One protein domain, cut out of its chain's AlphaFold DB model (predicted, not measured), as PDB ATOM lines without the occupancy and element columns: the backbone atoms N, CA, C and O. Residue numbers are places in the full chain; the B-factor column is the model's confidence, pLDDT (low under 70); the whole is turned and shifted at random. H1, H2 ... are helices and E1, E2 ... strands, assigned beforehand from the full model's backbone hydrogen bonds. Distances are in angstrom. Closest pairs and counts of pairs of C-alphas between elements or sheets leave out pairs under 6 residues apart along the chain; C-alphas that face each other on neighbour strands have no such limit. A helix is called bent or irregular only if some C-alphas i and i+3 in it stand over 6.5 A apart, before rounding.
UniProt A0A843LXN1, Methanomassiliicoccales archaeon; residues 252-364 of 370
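What this domain is: This is residues 252 to 364 of the 370 residues of a protein of Methanomassiliicoccales archaeon (UniProt A0A843LXN1). Two lobes form an elongated body: a small closed barrel of strands E1 to E5, and a cluster of short helices H1 to H4, meeting the barrel through H1 and residues 358 to 361 of H4. The printed part has 113 residues, with five named strands, then four named helices, mixed in class. Round the ring run E1, E2, E3, E5, E4 and back to E1, antiparallel except E3 and E5. It is compact, with radius of gyration of the C-alphas 14.1 A, spanning 43 by 24 by 23 A.

How they stand to each other: Start at E1, residues 252 to 262, which bends by 87 degrees at 255; E2, residues 265 to 270, forms a hairpin with it, N 259 and O 267 being 2.9 A apart. E3, residues 277 to 280, extends this meander of successive antiparallel neighbours, with N 268 and O 278 at 2.9 A. E4, residues 289 to 297, is antiparallel to E1, N 253 and O 292 at 2.8 A: E1 to E4 form a Greek key, a meander plus a fourth strand neighbouring the first. E5, residues 301 to 306, is antiparallel to E4, N 295 and O 303 at 2.8 A, and parallel to E3, N 279 and O 302 at 2.8 A. H1, residues 316 to 320, is on the barrel and touches H2, residues 327 to 335, closest C-alphas Leu 319 and Ala 330, 5.3 A. H3, residues 342 to 348, only just touches H2, with 3 pairs of C-alphas within 8 A, closest Leu 333 and Ala 348, 5.8 A. H4, residues 352 to 361, touches H3 at a steep tilt of 49 degrees, closest C-alphas Arg 346 and Ala 355, 5.3 A; it is outside the barrel, over E4. Every O i to N i+4 pair is within hydrogen-bond range in H1, H2 and H3, and 4 of 6 in H4, only just irregular with C-alphas 357 and 360 6.9 A apart.

Where its parts are: Find C-alpha 252 at (26.622, 9.862, 32.953); E1 runs 23.0 A from there, E4 20.7 A. H4 runs 15.3 A, ending at C-alpha 361, (34.112, 12.266, 37.912).

The domain as a whole: The farthest C-alphas, Thr 273 and Arg 347, are 43.9 A apart. The printed part has no cut, no link is long, and no printed residue is under pLDDT 70.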
ATOM      1  N   VAL A 252      25.761  10.498  33.955       98.50
ATOM      2  CA  VAL A 252      26.622   9.862  32.953       98.50
ATOM      3  C   VAL A 252      25.784   9.480  31.742       98.50
ATOM      4  O   VAL A 252      24.880   8.655  31.857       98.50
ATOM      5  N   LEU A 253      26.095  10.061  30.586       98.56
ATOM      6  CA  LEU A 253      25.556   9.637  29.298       98.56
ATOM      7  C   LEU A 253      26.516   8.644  28.652       98.56
ATOM      8  O   LEU A 253      27.707   8.925  28.513       98.56
ATOM      9  N   ARG A 254      25.988   7.488  28.253       98.06
ATOM     10  CA  ARG A 254      26.784   6.415  27.650       98.06
ATOM     11  C   ARG A 254      26.781   6.498  26.132       98.06
ATOM     12  O   ARG A 254      25.744   6.802  25.544       98.06
ATOM     13  N   SER A 255      27.898   6.154  25.499       97.38
ATOM     14  CA  SER A 255      27.995   6.041  24.033       97.38
ATOM     15  C   SER A 255      27.581   7.320  23.282       97.38
ATOM     16  O   SER A 255      26.752   7.300  22.371       97.38
ATOM     17  N   VAL A 256      28.172   8.455  23.655       98.44
ATOM     18  CA  VAL A 256      28.088   9.710  22.899       98.44
ATOM     19  C   VAL A 256      29.057   9.647  21.722       98.44
ATOM     20  O   VAL A 256      30.267   9.570  21.919       98.44
ATOM     21  N   TYR A 257      28.531   9.687  20.502       98.31
ATOM     22  CA  TYR A 257      29.321   9.719  19.275       98.31
ATOM     23  C   TYR A 257      29.821  11.137  18.996       98.31
ATOM     24  O   TYR A 257      29.024  12.076  18.975       98.31
ATOM     25  N   THR A 258      31.125  11.308  18.788       98.06
ATOM     26  CA  THR A 258      31.750  12.603  18.484       98.06
ATOM     27  C   THR A 258      31.709  12.893  16.988       98.06
ATOM     28  O   THR A 258      32.203  12.123  16.165       98.06
ATOM     29  N   GLU A 259      31.120  14.027  16.617       96.50
ATOM     30  CA  GLU A 259      30.746  14.321  15.228       96.50
ATOM     31  C   GLU A 259      31.522  15.492  14.630       96.50
ATOM     32  O   GLU A 259      31.899  15.468  13.461       96.50
ATOM     33  N   LEU A 260      31.738  16.539  15.426       96.75
ATOM     34  CA  LEU A 260      32.250  17.819  14.953       96.75
ATOM     35  C   LEU A 260      33.141  18.449  16.016       96.75
ATOM     36  O   LEU A 260      32.896  18.303  17.210       96.75
ATOM     37  N   ARG A 261      34.149  19.207  15.590       97.00
ATOM     38  CA  ARG A 261      34.935  20.062  16.480       97.00
ATOM     39  C   ARG A 261      34.909  21.496  15.974       97.00
ATOM     40  O   ARG A 261      35.299  21.744  14.837       97.00
ATOM     41  N   GLU A 262      34.526  22.425  16.842       95.75
ATOM     42  CA  GLU A 262      34.587  23.865  16.580       95.75
ATOM     43  C   GLU A 262      35.470  24.536  17.637       95.75
ATOM     44  O   GLU A 262      35.187  24.526  18.838       95.75
ATOM     45  N   GLY A 263      36.597  25.096  17.194       93.94
ATOM     46  CA  GLY A 263      37.608  25.632  18.101       93.94
ATOM     47  C   GLY A 263      38.115  24.564  19.077       93.94
ATOM     48  O   GLY A 263      38.714  23.569  18.669       93.94
ATOM     49  N   LYS A 264      37.896  24.786  20.377       92.44
ATOM     50  CA  LYS A 264      38.312  23.869  21.457       92.44
ATOM     51  C   LYS A 264      37.208  22.915  21.915       92.44
ATOM     52  O   LYS A 264      37.481  22.072  22.765       92.44
ATOM     53  N   VAL A 265      35.990  23.059  21.393       96.56
ATOM     54  CA  VAL A 265      34.831  22.272  21.817       96.56
ATOM     55  C   VAL A 265      34.593  21.150  20.817       96.56
ATOM     56  O   VAL A 265      34.517  21.389  19.610       96.56
ATOM     57  N   THR A 266      34.466  19.928  21.322       97.94
ATOM     58  CA  THR A 266      34.039  18.774  20.531       97.94
ATOM     59  C   THR A 266      32.560  18.526  20.779       97.94
ATOM     60  O   THR A 266      32.136  18.419  21.925       97.94
ATOM     61  N   PHE A 267      31.770  18.437  19.720       98.25
ATOM     62  CA  PHE A 267      30.347  18.158  19.788       98.25
ATOM     63  C   PHE A 267      30.057  16.694  19.480       98.25
ATOM     64  O   PHE A 267      30.641  16.101  18.569       98.25
ATOM     65  N   GLY A 268      29.114  16.131  20.224       98.06
ATOM     66  CA  GLY A 268      28.648  14.771  20.021       98.06
ATOM     67  C   GLY A 268      27.217  14.561  20.487       98.06
ATOM     68  O   GLY A 268      26.616  15.433  21.125       98.06
ATOM     69  N   ARG A 269      26.653  13.407  20.133       98.12
ATOM     70  CA  ARG A 269      25.281  13.006  20.470       98.12
ATOM     71  C   ARG A 269      25.210  11.499  20.672       98.12
ATOM     72  O   ARG A 269      25.948  10.742  20.050       98.12
ATOM     73  N   GLN A 270      24.291  11.045  21.515       97.56
ATOM     74  CA  GLN A 270      23.882   9.637  21.486       97.56
ATOM     75  C   GLN A 270      23.095   9.371  20.199       97.56
ATOM     76  O   GLN A 270      22.405  10.261  19.693       97.56
ATOM     77  N   ILE A 271      23.155   8.148  19.676       97.00
ATOM     78  CA  ILE A 271      22.258   7.740  18.593       97.00
ATOM     79  C   ILE A 271      20.853   7.602  19.184       97.00
ATOM     80  O   ILE A 271      20.670   6.995  20.235       97.00
ATOM     81  N   GLY A 272      19.852   8.195  18.539       94.19
ATOM     82  CA  GLY A 272      18.491   8.154  19.052       94.19
ATOM     83  C   GLY A 272      17.548   9.139  18.382       94.19
ATOM     84  O   GLY A 272      17.898   9.867  17.452       94.19
ATOM     85  N   THR A 273      16.325   9.175  18.899       89.88
ATOM     86  CA  THR A 273      15.275  10.098  18.470       89.88
ATOM     87  C   THR A 273      15.430  11.369  19.284       89.88
ATOM     88  O   THR A 273      15.404  11.327  20.509       89.88
ATOM     89  N   TYR A 274      15.616  12.501  18.603       89.44
ATOM     90  CA  TYR A 274      15.868  13.794  19.245       89.44
ATOM     91  C   TYR A 274      16.985  13.728  20.306       89.44
ATOM     92  O   TYR A 274      16.720  14.035  21.464       89.44
ATOM     93  N   PRO A 275      18.224  13.327  19.969       93.19
ATOM     94  CA  PRO A 275      19.301  13.185  20.950       93.19
ATOM     95  C   PRO A 275      19.789  14.539  21.492       93.19
ATOM     96  O   PRO A 275      19.552  15.590  20.888       93.19
ATOM     97  N   LEU A 276      20.419  14.534  22.674       95.19
ATOM     98  CA  LEU A 276      20.984  15.745  23.284       95.19
ATOM     99  C   LEU A 276      22.270  16.133  22.566       95.19
ATOM    100  O   LEU A 276      23.122  15.278  22.345       95.19
ATOM    101  N   LEU A 277      22.419  17.423  22.257       97.19
ATOM    102  CA  LEU A 277      23.709  17.970  21.854       97.19
ATOM    103  C   LEU A 277      24.618  18.052  23.081       97.19
ATOM    104  O   LEU A 277      24.282  18.722  24.060       97.19
ATOM    105  N   VAL A 278      25.765  17.388  23.006       98.38
ATOM    106  CA  VAL A 278      26.791  17.379  24.044       98.38
ATOM    107  C   VAL A 278      27.991  18.175  23.559       98.38
ATOM    108  O   VAL A 278      28.540  17.869  22.506       98.38
ATOM    109  N   GLY A 279      28.392  19.193  24.317       98.12
ATOM    110  CA  GLY A 279      29.639  19.923  24.122       98.12
ATOM    111  C   GLY A 279      30.695  19.454  25.120       98.12
ATOM    112  O   GLY A 279      30.531  19.621  26.326       98.12
ATOM    113  N   ILE A 280      31.788  18.893  24.621       97.81
ATOM    114  CA  ILE A 280      32.965  18.527  25.402       97.81
ATOM    115  C   ILE A 280      33.954  19.693  25.288       97.81
ATOM    116  O   ILE A 280      34.471  19.930  24.194       97.81
ATOM    117  N   PRO A 281      34.217  20.467  26.360       95.25
ATOM    118  CA  PRO A 281      34.974  21.725  26.305       95.25
ATOM    119  C   PRO A 281      36.496  21.514  26.197       95.25
ATOM    120  O   PRO A 281      37.296  22.311  26.688       95.25
ATOM    121  N   HIS A 282      36.904  20.424  25.558       92.81
ATOM    122  CA  HIS A 282      38.268  20.129  25.168       92.81
ATOM    123  C   HIS A 282      38.266  19.214  23.929       92.81
ATOM    124  O   HIS A 282      37.267  18.546  23.636       92.81
ATOM    125  N   PRO A 283      39.380  19.158  23.183       93.00
ATOM    126  CA  PRO A 283      39.508  18.224  22.075       93.00
ATOM    127  C   PRO A 283      39.435  16.771  22.560       93.00
ATOM    128  O   PRO A 283      40.144  16.399  23.496       93.00
ATOM    129  N   VAL A 284      38.615  15.972  21.882       94.75
ATOM    130  CA  VAL A 284      38.645  14.502  21.897       94.75
ATOM    131  C   VAL A 284      38.672  14.002  20.449       94.75
ATOM    132  O   VAL A 284      38.536  14.798  19.512       94.75
ATOM    133  N   GLU A 285      38.906  12.709  20.237       95.81
ATOM    134  CA  GLU A 285      38.937  12.144  18.888       95.81
ATOM    135  C   GLU A 285      37.538  12.174  18.255       95.81
ATOM    136  O   GLU A 285      36.533  11.948  18.931       95.81
ATOM    137  N   LEU A 286      37.464  12.484  16.959       97.62
ATOM    138  CA  LEU A 286      36.213  12.462  16.196       97.62
ATOM    139  C   LEU A 286      35.916  11.051  15.686       97.62
ATOM    140  O   LEU A 286      36.831  10.259  15.473       97.62
ATOM    141  N   GLY A 287      34.641  10.750  15.451       97.69
ATOM    142  CA  GLY A 287      34.224   9.449  14.933       97.69
ATOM    143  C   GLY A 287      34.315   8.321  15.961       97.69
ATOM    144  O   GLY A 287      34.389   7.153  15.584       97.69
ATOM    145  N   ARG A 288      34.326   8.655  17.257       97.75
ATOM    146  CA  ARG A 288      34.404   7.690  18.357       97.75
ATOM    147  C   ARG A 288      33.248   7.853  19.328       97.75
ATOM    148  O   ARG A 288      32.616   8.902  19.403       97.75
ATOM    149  N   PHE A 289      32.986   6.790  20.080       97.75
ATOM    150  CA  PHE A 289      32.024   6.799  21.171       97.75
ATOM    151  C   PHE A 289      32.737   7.032  22.497       97.75
ATOM    152  O   PHE A 289      33.723   6.361  22.799       97.75
ATOM    153  N   TYR A 290      32.201   7.953  23.290       97.75
ATOM    154  CA  TYR A 290      32.666   8.255  24.635       97.75
ATOM    155  C   TYR A 290      31.516   8.151  25.626       97.75
ATOM    156  O   TYR A 290      30.390   8.566  25.344       97.75
ATOM    157  N   ASP A 291      31.819   7.656  26.816       98.44
ATOM    158  CA  ASP A 291      30.983   7.918  27.975       98.44
ATOM    159  C   ASP A 291      31.369   9.281  28.540       98.44
ATOM    160  O   ASP A 291      32.551   9.631  28.598       98.44
ATOM    161  N   VAL A 292      30.374  10.075  28.922       98.56
ATOM    162  CA  VAL A 292      30.591  11.448  29.378       98.56
ATOM    163  C   VAL A 292      29.738  11.762  30.594       98.56
ATOM    164  O   VAL A 292      28.611  11.286  30.710       98.56
ATOM    165  N   ALA A 293      30.248  12.598  31.489       98.50
ATOM    166  CA  ALA A 293      29.514  13.083  32.648       98.50
ATOM    167  C   ALA A 293      29.150  14.556  32.473       98.50
ATOM    168  O   ALA A 293      29.996  15.380  32.120       98.50
ATOM    169  N   VAL A 294      27.882  14.884  32.726       98.50
ATOM    170  CA  VAL A 294      27.356  16.251  32.640       98.50
ATOM    171  C   VAL A 294      28.054  17.137  33.668       98.50
ATOM    172  O   VAL A 294      28.053  16.826  34.858       98.50
ATOM    173  N   VAL A 295      28.591  18.270  33.222       97.69
ATOM    174  CA  VAL A 295      29.213  19.297  34.078       97.69
ATOM    175  C   VAL A 295      28.489  20.642  34.022       97.69
ATOM    176  O   VAL A 295      28.741  21.511  34.850       97.69
ATOM    177  N   GLY A 296      27.560  20.818  33.080       96.25
ATOM    178  CA  GLY A 296      26.728  22.014  32.999       96.25
ATOM    179  C   GLY A 296      25.715  21.972  31.860       96.25
ATOM    180  O   GLY A 296      25.649  21.012  31.089       96.25
ATOM    181  N   HIS A 297      24.941  23.048  31.739       96.38
ATOM    182  CA  HIS A 297      23.794  23.137  30.837       96.38
ATOM    183  C   HIS A 297      23.819  24.440  30.044       96.38
ATOM    184  O   HIS A 297      24.050  25.515  30.593       96.38
ATOM    185  N   GLY A 298      23.553  24.340  28.745       91.75
ATOM    186  CA  GLY A 298      23.116  25.455  27.911       91.75
ATOM    187  C   GLY A 298      21.591  25.455  27.768       91.75
ATOM    188  O   GLY A 298      20.881  24.753  28.481       91.75
ATOM    189  N   PHE A 299      21.064  26.206  26.798       83.12
ATOM    190  CA  PHE A 299      19.614  26.249  26.559       83.12
ATOM    191  C   PHE A 299      19.052  24.949  25.970       83.12
ATOM    192  O   PHE A 299      17.924  24.571  26.262       83.12
ATOM    193  N   ARG A 300      19.811  24.288  25.088       85.50
ATOM    194  CA  ARG A 300      19.388  23.064  24.369       85.50
ATOM    195  C   ARG A 300      20.507  22.040  24.208       85.50
ATOM    196  O   ARG A 300      20.408  21.113  23.406       85.50
ATOM    197  N   SER A 301      21.580  22.240  24.951       94.06
ATOM    198  CA  SER A 301      22.778  21.422  24.939       94.06
ATOM    199  C   SER A 301      23.269  21.261  26.362       94.06
ATOM    200  O   SER A 301      22.949  22.068  27.235       94.06
ATOM    201  N   ILE A 302      24.073  20.238  26.583       97.38
ATOM    202  CA  ILE A 302      24.795  20.052  27.835       97.38
ATOM    203  C   ILE A 302      26.290  20.220  27.594       97.38
ATOM    204  O   ILE A 302      26.777  19.964  26.492       97.38
ATOM    205  N   SER A 303      27.005  20.626  28.632       97.75
ATOM    206  CA  SER A 303      28.458  20.536  28.693       97.75
ATOM    207  C   SER A 303      28.829  19.276  29.462       97.75
ATOM    208  O   SER A 303      28.240  19.007  30.514       97.75
ATOM    209  N   ALA A 304      29.788  18.504  28.962       98.12
ATOM    210  CA  ALA A 304      30.209  17.253  29.586       98.12
ATOM    211  C   ALA A 304      31.717  17.022  29.443       98.12
ATOM    212  O   ALA A 304      32.360  17.620  28.587       98.12
ATOM    213  N   VAL A 305      32.276  16.139  30.267       97.62
ATOM    214  CA  VAL A 305      33.664  15.654  30.153       97.62
ATOM    215  C   VAL A 305      33.672  14.139  30.010       97.62
ATOM    216  O   VAL A 305      32.707  13.493  30.412       97.62
ATOM    217  N   GLU A 306      34.745  13.572  29.456       97.50
ATOM    218  CA  GLU A 306      34.943  12.116  29.406       97.50
ATOM    219  C   GLU A 306      34.761  11.484  30.794       97.50
ATOM    220  O   GLU A 306      35.205  12.042  31.801       97.50
ATOM    221  N   PHE A 307      34.101  10.327  30.845       97.19
ATOM    222  CA  PHE A 307      33.797   9.627  32.085       97.19
ATOM    223  C   PHE A 307      34.242   8.152  32.055       97.19
ATOM    224  O   PHE A 307      33.824   7.413  31.164       97.19
ATOM    225  N   PRO A 308      34.996   7.684  33.067       96.62
ATOM    226  CA  PRO A 308      35.621   8.496  34.109       96.62
ATOM    227  C   PRO A 308      36.763   9.347  33.534       96.62
ATOM    228  O   PRO A 308      37.495   8.916  32.644       96.62
ATOM    229  N   LEU A 309      36.964  10.545  34.077       96.25
ATOM    230  CA  LEU A 309      38.039  11.432  33.654       96.25
ATOM    231  C   LEU A 309      39.364  10.961  34.259       96.25
ATOM    232  O   LEU A 309      39.541  10.977  35.478       96.25
ATOM    233  N   ALA A 310      40.315  10.558  33.418       95.62
ATOM    234  CA  ALA A 310      41.640  10.121  33.858       95.62
ATOM    235  C   ALA A 310      42.448  11.304  34.414       95.62
ATOM    236  O   ALA A 310      43.101  12.039  33.669       95.62
ATOM    237  N   VAL A 311      42.413  11.506  35.735       96.25
ATOM    238  CA  VAL A 311      42.895  12.745  36.373       96.25
ATOM    239  C   VAL A 311      44.383  12.998  36.136       96.25
ATOM    240  O   VAL A 311      44.806  14.153  36.120       96.25
ATOM    241  N   ASN A 312      45.166  11.936  35.929       96.19
ATOM    242  CA  ASN A 312      46.619  11.981  35.763       96.19
ATOM    243  C   ASN A 312      47.077  12.235  34.320       96.19
ATOM    244  O   ASN A 312      48.205  12.680  34.122       96.19
ATOM    245  N   SER A 313      46.222  12.005  33.324       94.12
ATOM    246  CA  SER A 313      46.566  12.141  31.901       94.12
ATOM    247  C   SER A 313      45.695  13.148  31.149       94.12
ATOM    248  O   SER A 313      46.094  13.615  30.085       94.12
ATOM    249  N   CYS A 314      44.539  13.539  31.693       94.12
ATOM    250  CA  CYS A 314      43.633  14.460  31.016       94.12
ATOM    251  C   CYS A 314      44.237  15.863  30.839       94.12
ATOM    252  O   CYS A 314      45.154  16.289  31.558       94.12
ATOM    253  N   SER A 315      43.690  16.613  29.882       94.06
ATOM    254  CA  SER A 315      44.095  17.999  29.651       94.06
ATOM    255  C   SER A 315      43.700  18.908  30.819       94.06
ATOM    256  O   SER A 315      42.732  18.657  31.538       94.06
ATOM    257  N   ILE A 316      44.411  20.026  30.981       95.44
ATOM    258  CA  ILE A 316      44.029  21.037  31.974       95.44
ATOM    259  C   ILE A 316      42.640  21.635  31.694       95.44
ATOM    260  O   ILE A 316      41.914  21.947  32.629       95.44
ATOM    261  N   ALA A 317      42.242  21.725  30.420       95.44
ATOM    262  CA  ALA A 317      40.917  22.196  30.024       95.44
ATOM    263  C   ALA A 317      39.804  21.240  30.489       95.44
ATOM    264  O   ALA A 317      38.744  21.695  30.906       95.44
ATOM    265  N   ALA A 318      40.060  19.928  30.490       95.94
ATOM    266  CA  ALA A 318      39.124  18.949  31.040       95.94
ATOM    267  C   ALA A 318      38.964  19.100  32.563       95.94
ATOM    268  O   ALA A 318      37.852  19.017  33.073       95.94
ATOM    269  N   LEU A 319      40.056  19.388  33.285       96.81
ATOM    270  CA  LEU A 319      39.987  19.694  34.718       96.81
ATOM    271  C   LEU A 319      39.216  20.992  34.998       96.81
ATOM    272  O   LEU A 319      38.467  21.049  35.965       96.81
ATOM    273  N   GLU A 320      39.387  22.024  34.171       96.69
ATOM    274  CA  GLU A 320      38.666  23.305  34.301       96.69
ATOM    275  C   GLU A 320      37.163  23.198  34.066       96.69
ATOM    276  O   GLU A 320      36.391  24.021  34.549       96.69
ATOM    277  N   ALA A 321      36.747  22.203  33.291       95.88
ATOM    278  CA  ALA A 321      35.345  21.978  32.993       95.88
ATOM    279  C   ALA A 321      34.583  21.348  34.164       95.88
ATOM    280  O   ALA A 321      33.355  21.375  34.171       95.88
ATOM    281  N   LEU A 322      35.286  20.774  35.143       96.62
ATOM    282  CA  LEU A 322      34.650  20.149  36.294       96.62
ATOM    283  C   LEU A 322      33.943  21.185  37.190       96.62
ATOM    284  O   LEU A 322      34.419  22.318  37.339       96.62
ATOM    285  N   PRO A 323      32.828  20.805  37.843       93.88
ATOM    286  CA  PRO A 323      32.059  21.718  38.680       93.88
ATOM    287  C   PRO A 323      32.922  22.378  39.765       93.88
ATOM    288  O   PRO A 323      33.556  21.707  40.575       93.88
ATOM    289  N   GLY A 324      32.957  23.713  39.786       92.31
ATOM    290  CA  GLY A 324      33.703  24.488  40.789       92.31
ATOM    291  C   GLY A 324      35.222  24.591  40.566       92.31
ATOM    292  O   GLY A 324      35.904  25.253  41.363       92.31
ATOM    293  N   LEU A 325      35.767  24.006  39.492       93.94
ATOM    294  CA  LEU A 325      37.197  24.051  39.160       93.94
ATOM    295  C   LEU A 325      37.518  25.175  38.172       93.94
ATOM    296  O   LEU A 325      37.733  24.967  36.988       93.94
ATOM    297  N   GLY A 326      37.665  26.399  38.678       92.62
ATOM    298  CA  GLY A 326      38.291  27.462  37.886       92.62
ATOM    299  C   GLY A 326      39.764  27.159  37.556       92.62
ATOM    300  O   GLY A 326      40.413  26.344  38.221       92.62
ATOM    301  N   ARG A 327      40.340  27.905  36.600       95.50
ATOM    302  CA  ARG A 327      41.739  27.773  36.131       95.50
ATOM    303  C   ARG A 327      42.762  27.565  37.252       95.50
ATOM    304  O   ARG A 327      43.628  26.704  37.145       95.50
ATOM    305  N   LYS A 328      42.664  28.326  38.350       95.88
ATOM    306  CA  LYS A 328      43.594  28.219  39.491       95.88
ATOM    307  C   LYS A 328      43.561  26.831  40.147       95.88
ATOM    308  O   LYS A 328      44.619  26.272  40.421       95.88
ATOM    309  N   ARG A 329      42.369  26.271  40.377       96.44
ATOM    310  CA  ARG A 329      42.184  24.946  40.994       96.44
ATOM    311  C   ARG A 329      42.601  23.821  40.048       96.44
ATOM    312  O   ARG A 329      43.299  22.907  40.472       96.44
ATOM    313  N   ALA A 330      42.282  23.947  38.760       96.81
ATOM    314  CA  ALA A 330      42.733  23.002  37.741       96.81
ATOM    315  C   ALA A 330      44.271  22.932  37.641       96.81
ATOM    316  O   ALA A 330      44.833  21.841  37.606       96.81
ATOM    317  N   VAL A 331      44.968  24.079  37.681       97.00
ATOM    318  CA  VAL A 331      46.446  24.124  37.719       97.00
ATOM    319  C   VAL A 331      47.002  23.430  38.965       97.00
ATOM    320  O   VAL A 331      48.009  22.731  38.860       97.00
ATOM    321  N   ARG A 332      46.374  23.600  40.139       96.25
ATOM    322  CA  ARG A 332      46.809  22.920  41.373       96.25
ATOM    323  C   ARG A 332      46.724  21.403  41.237       96.25
ATOM    324  O   ARG A 332      47.718  20.735  41.495       96.25
ATOM    325  N   LEU A 333      45.594  20.876  40.756       95.88
ATOM    326  CA  LEU A 333      45.450  19.437  40.504       95.88
ATOM    327  C   LEU A 333      46.450  18.932  39.467       95.88
ATOM    328  O   LEU A 333      47.079  17.904  39.684       95.88
ATOM    329  N   PHE A 334      46.639  19.672  38.373       96.12
ATOM    330  CA  PHE A 334      47.597  19.311  37.331       96.12
ATOM    331  C   PHE A 334      49.032  19.205  37.874       96.12
ATOM    332  O   PHE A 334      49.746  18.268  37.537       96.12
ATOM    333  N   ARG A 335      49.448  20.140  38.741       95.94
ATOM    334  CA  ARG A 335      50.779  20.134  39.378       95.94
ATOM    335  C   ARG A 335      50.935  19.081  40.473       95.94
ATOM    336  O   ARG A 335      52.059  18.696  40.762       95.94
ATOM    337  N   ALA A 336      49.834  18.645  41.080       95.19
ATOM    338  CA  ALA A 336      49.822  17.621  42.122       95.19
ATOM    339  C   ALA A 336      49.823  16.184  41.567       95.19
ATOM    340  O   ALA A 336      49.767  15.233  42.341       95.19
ATOM    341  N   ARG A 337      49.861  16.011  40.239       95.00
ATOM    342  CA  ARG A 337      49.979  14.693  39.606       95.00
ATOM    343  C   ARG A 337      51.342  14.049  39.938       95.00
ATOM    344  O   ARG A 337      52.344  14.761  39.934       95.00
ATOM    345  N   PRO A 338      51.407  12.718  40.130       95.19
ATOM    346  CA  PRO A 338      50.288  11.782  40.083       95.19
ATOM    347  C   PRO A 338      49.425  11.840  41.353       95.19
ATOM    348  O   PRO A 338      49.919  11.831  42.475       95.19
ATOM    349  N   LEU A 339      48.109  11.866  41.160       94.44
ATOM    350  CA  LEU A 339      47.111  11.745  42.214       94.44
ATOM    351  C   LEU A 339      46.769  10.261  42.373       94.44
ATOM    352  O   LEU A 339      46.291   9.633  41.427       94.44
ATOM    353  N   GLU A 340      47.022   9.712  43.560       93.00
ATOM    354  CA  GLU A 340      46.854   8.278  43.852       93.00
ATOM    355  C   GLU A 340      45.465   7.920  44.393       93.00
ATOM    356  O   GLU A 340      45.107   6.749  44.476       93.00
ATOM    357  N   GLY A 341      44.663   8.921  44.757       94.44
ATOM    358  CA  GLY A 341      43.329   8.697  45.289       94.44
ATOM    359  C   GLY A 341      42.653   9.962  45.809       94.44
ATOM    360  O   GLY A 341      43.201  11.066  45.689       94.44
ATOM    361  N   PRO A 342      41.467   9.809  46.423       94.75
ATOM    362  CA  PRO A 342      40.648  10.921  46.890       94.75
ATOM    363  C   PRO A 342      41.356  11.904  47.827       94.75
ATOM    364  O   PRO A 342      41.212  13.118  47.680       94.75
ATOM    365  N   ASP A 343      42.183  11.407  48.747       95.06
ATOM    366  CA  ASP A 343      42.868  12.266  49.719       95.06
ATOM    367  C   ASP A 343      43.919  13.173  49.069       95.06
ATOM    368  O   ASP A 343      44.152  14.288  49.535       95.06
ATOM    369  N   ALA A 344      44.523  12.739  47.958       94.62
ATOM    370  CA  ALA A 344      45.443  13.576  47.194       94.62
ATOM    371  C   ALA A 344      44.705  14.755  46.533       94.62
ATOM    372  O   ALA A 344      45.211  15.877  46.538       94.62
ATOM    373  N   VAL A 345      43.479  14.531  46.041       95.88
ATOM    374  CA  VAL A 345      42.615  15.587  45.476       95.88
ATOM    375  C   VAL A 345      42.220  16.590  46.555       95.88
ATOM    376  O   VAL A 345      42.351  17.796  46.346       95.88
ATOM    377  N   ARG A 346      41.798  16.102  47.729       95.88
ATOM    378  CA  ARG A 346      41.422  16.950  48.872       95.88
ATOM    379  C   ARG A 346      42.578  17.816  49.365       95.88
ATOM    380  O   ARG A 346      42.354  18.978  49.665       95.88
ATOM    381  N   ARG A 347      43.809  17.287  49.403       95.06
ATOM    382  CA  ARG A 347      45.012  18.064  49.768       95.06
ATOM    383  C   ARG A 347      45.407  19.102  48.716       95.06
ATOM    384  O   ARG A 347      45.962  20.140  49.064       95.06
ATOM    385  N   ALA A 348      45.174  18.815  47.437       93.81
ATOM    386  CA  ALA A 348      45.549  19.705  46.339       93.81
ATOM    387  C   ALA A 348      44.579  20.888  46.151       93.81
ATOM    388  O   ALA A 348      44.942  21.904  45.548       93.81
ATOM    389  N   LEU A 349      43.346  20.764  46.644       94.56
ATOM    390  CA  LEU A 349      42.315  21.795  46.567       94.56
ATOM    391  C   LEU A 349      42.169  22.541  47.898       94.56
ATOM    392  O   LEU A 349      42.484  22.034  48.963       94.56
ATOM    393  N   ASP A 350      41.706  23.785  47.817       90.75
ATOM    394  CA  ASP A 350      41.531  24.685  48.963       90.75
ATOM    395  C   ASP A 350      40.147  24.607  49.615       90.75
ATOM    396  O   ASP A 350      39.922  25.220  50.653       90.75
ATOM    397  N   ASP A 351      39.217  23.881  49.000       92.94
ATOM    398  CA  ASP A 351      37.836  23.758  49.449       92.94
ATOM    399  C   ASP A 351      37.418  22.278  49.425       92.94
ATOM    400  O   ASP A 351      37.304  21.696  48.336       92.94
ATOM    401  N   PRO A 352      37.172  21.660  50.597       92.19
ATOM    402  CA  PRO A 352      36.735  20.270  50.689       92.19
ATOM    403  C   PRO A 352      35.452  19.981  49.905       92.19
ATOM    404  O   PRO A 352      35.346  18.920  49.299       92.19
ATOM    405  N   ARG A 353      34.506  20.931  49.834       94.06
ATOM    406  CA  ARG A 353      33.238  20.733  49.108       94.06
ATOM    407  C   ARG A 353      33.474  20.594  47.613       94.06
ATOM    408  O   ARG A 353      32.837  19.785  46.951       94.06
ATOM    409  N   VAL A 354      34.402  21.387  47.087       94.19
ATOM    410  CA  VAL A 354      34.783  21.346  45.674       94.19
ATOM    411  C   VAL A 354      35.552  20.067  45.372       94.19
ATOM    412  O   VAL A 354      35.304  19.449  44.342       94.19
ATOM    413  N   ALA A 355      36.438  19.640  46.276       94.31
ATOM    414  CA  ALA A 355      37.119  18.358  46.147       94.31
ATOM    415  C   ALA A 355      36.116  17.201  46.093       94.31
ATOM    416  O   ALA A 355      36.122  16.440  45.129       94.31
ATOM    417  N   ASP A 356      35.204  17.116  47.061       93.94
ATOM    418  CA  ASP A 356      34.209  16.044  47.118       93.94
ATOM    419  C   ASP A 356      33.239  16.073  45.924       93.94
ATOM    420  O   ASP A 356      32.860  15.015  45.428       93.94
ATOM    421  N   ALA A 357      32.898  17.255  45.398       94.00
ATOM    422  CA  ALA A 357      32.049  17.389  44.213       94.00
ATOM    423  C   ALA A 357      32.699  16.850  42.927       94.00
ATOM    424  O   ALA A 357      31.985  16.379  42.042       94.00
ATOM    425  N   VAL A 358      34.032  16.907  42.801       96.12
ATOM    426  CA  VAL A 358      34.722  16.421  41.594       96.12
ATOM    427  C   VAL A 358      35.139  14.963  41.667       96.12
ATOM    428  O   VAL A 358      35.272  14.339  40.619       96.12
ATOM    429  N   LEU A 359      35.315  14.395  42.864       96.06
ATOM    430  CA  LEU A 359      35.736  13.000  43.034       96.06
ATOM    431  C   LEU A 359      34.919  11.986  42.215       96.06
ATOM    432  O   LEU A 359      35.551  11.131  41.594       96.06
ATOM    433  N   PRO A 360      33.573  12.076  42.128       96.44
ATOM    434  CA  PRO A 360      32.777  11.135  41.341       96.44
ATOM    435  C   PRO A 360      33.137  11.099  39.854       96.44
ATOM    436  O   PRO A 360      32.866  10.104  39.195       96.44
ATOM    437  N   PHE A 361      33.737  12.165  39.320       97.00
ATOM    438  CA  PHE A 361      34.112  12.266  37.912       97.00
ATOM    439  C   PHE A 361      35.460  11.612  37.606       97.00
ATOM    440  O   PHE A 361      35.759  11.378  36.439       97.00
ATOM    441  N   LEU A 362      36.302  11.370  38.613       96.62
ATOM    442  CA  LEU A 362      37.718  11.078  38.411       96.62
ATOM    443  C   LEU A 362      38.020   9.580  38.440       96.62
ATOM    444  O   LEU A 362      37.464   8.817  39.225       96.62
ATOM    445  N   SER A 363      39.007   9.183  37.639       96.31
ATOM    446  CA  SER A 363      39.747   7.936  37.815       96.31
ATOM    447  C   SER A 363      41.220   8.232  38.088       96.31
ATOM    448  O   SER A 363      41.808   9.146  37.504       96.31
ATOM    449  N   PHE A 364      41.815   7.443  38.984       93.44
ATOM    450  CA  PHE A 364      43.196   7.603  39.462       93.44
ATOM    451  C   PHE A 364      44.186   6.666  38.769       93.44
ATOM    452  O   PHE A 364      45.330   6.551  39.207       93.44
TER     453      PHE A 364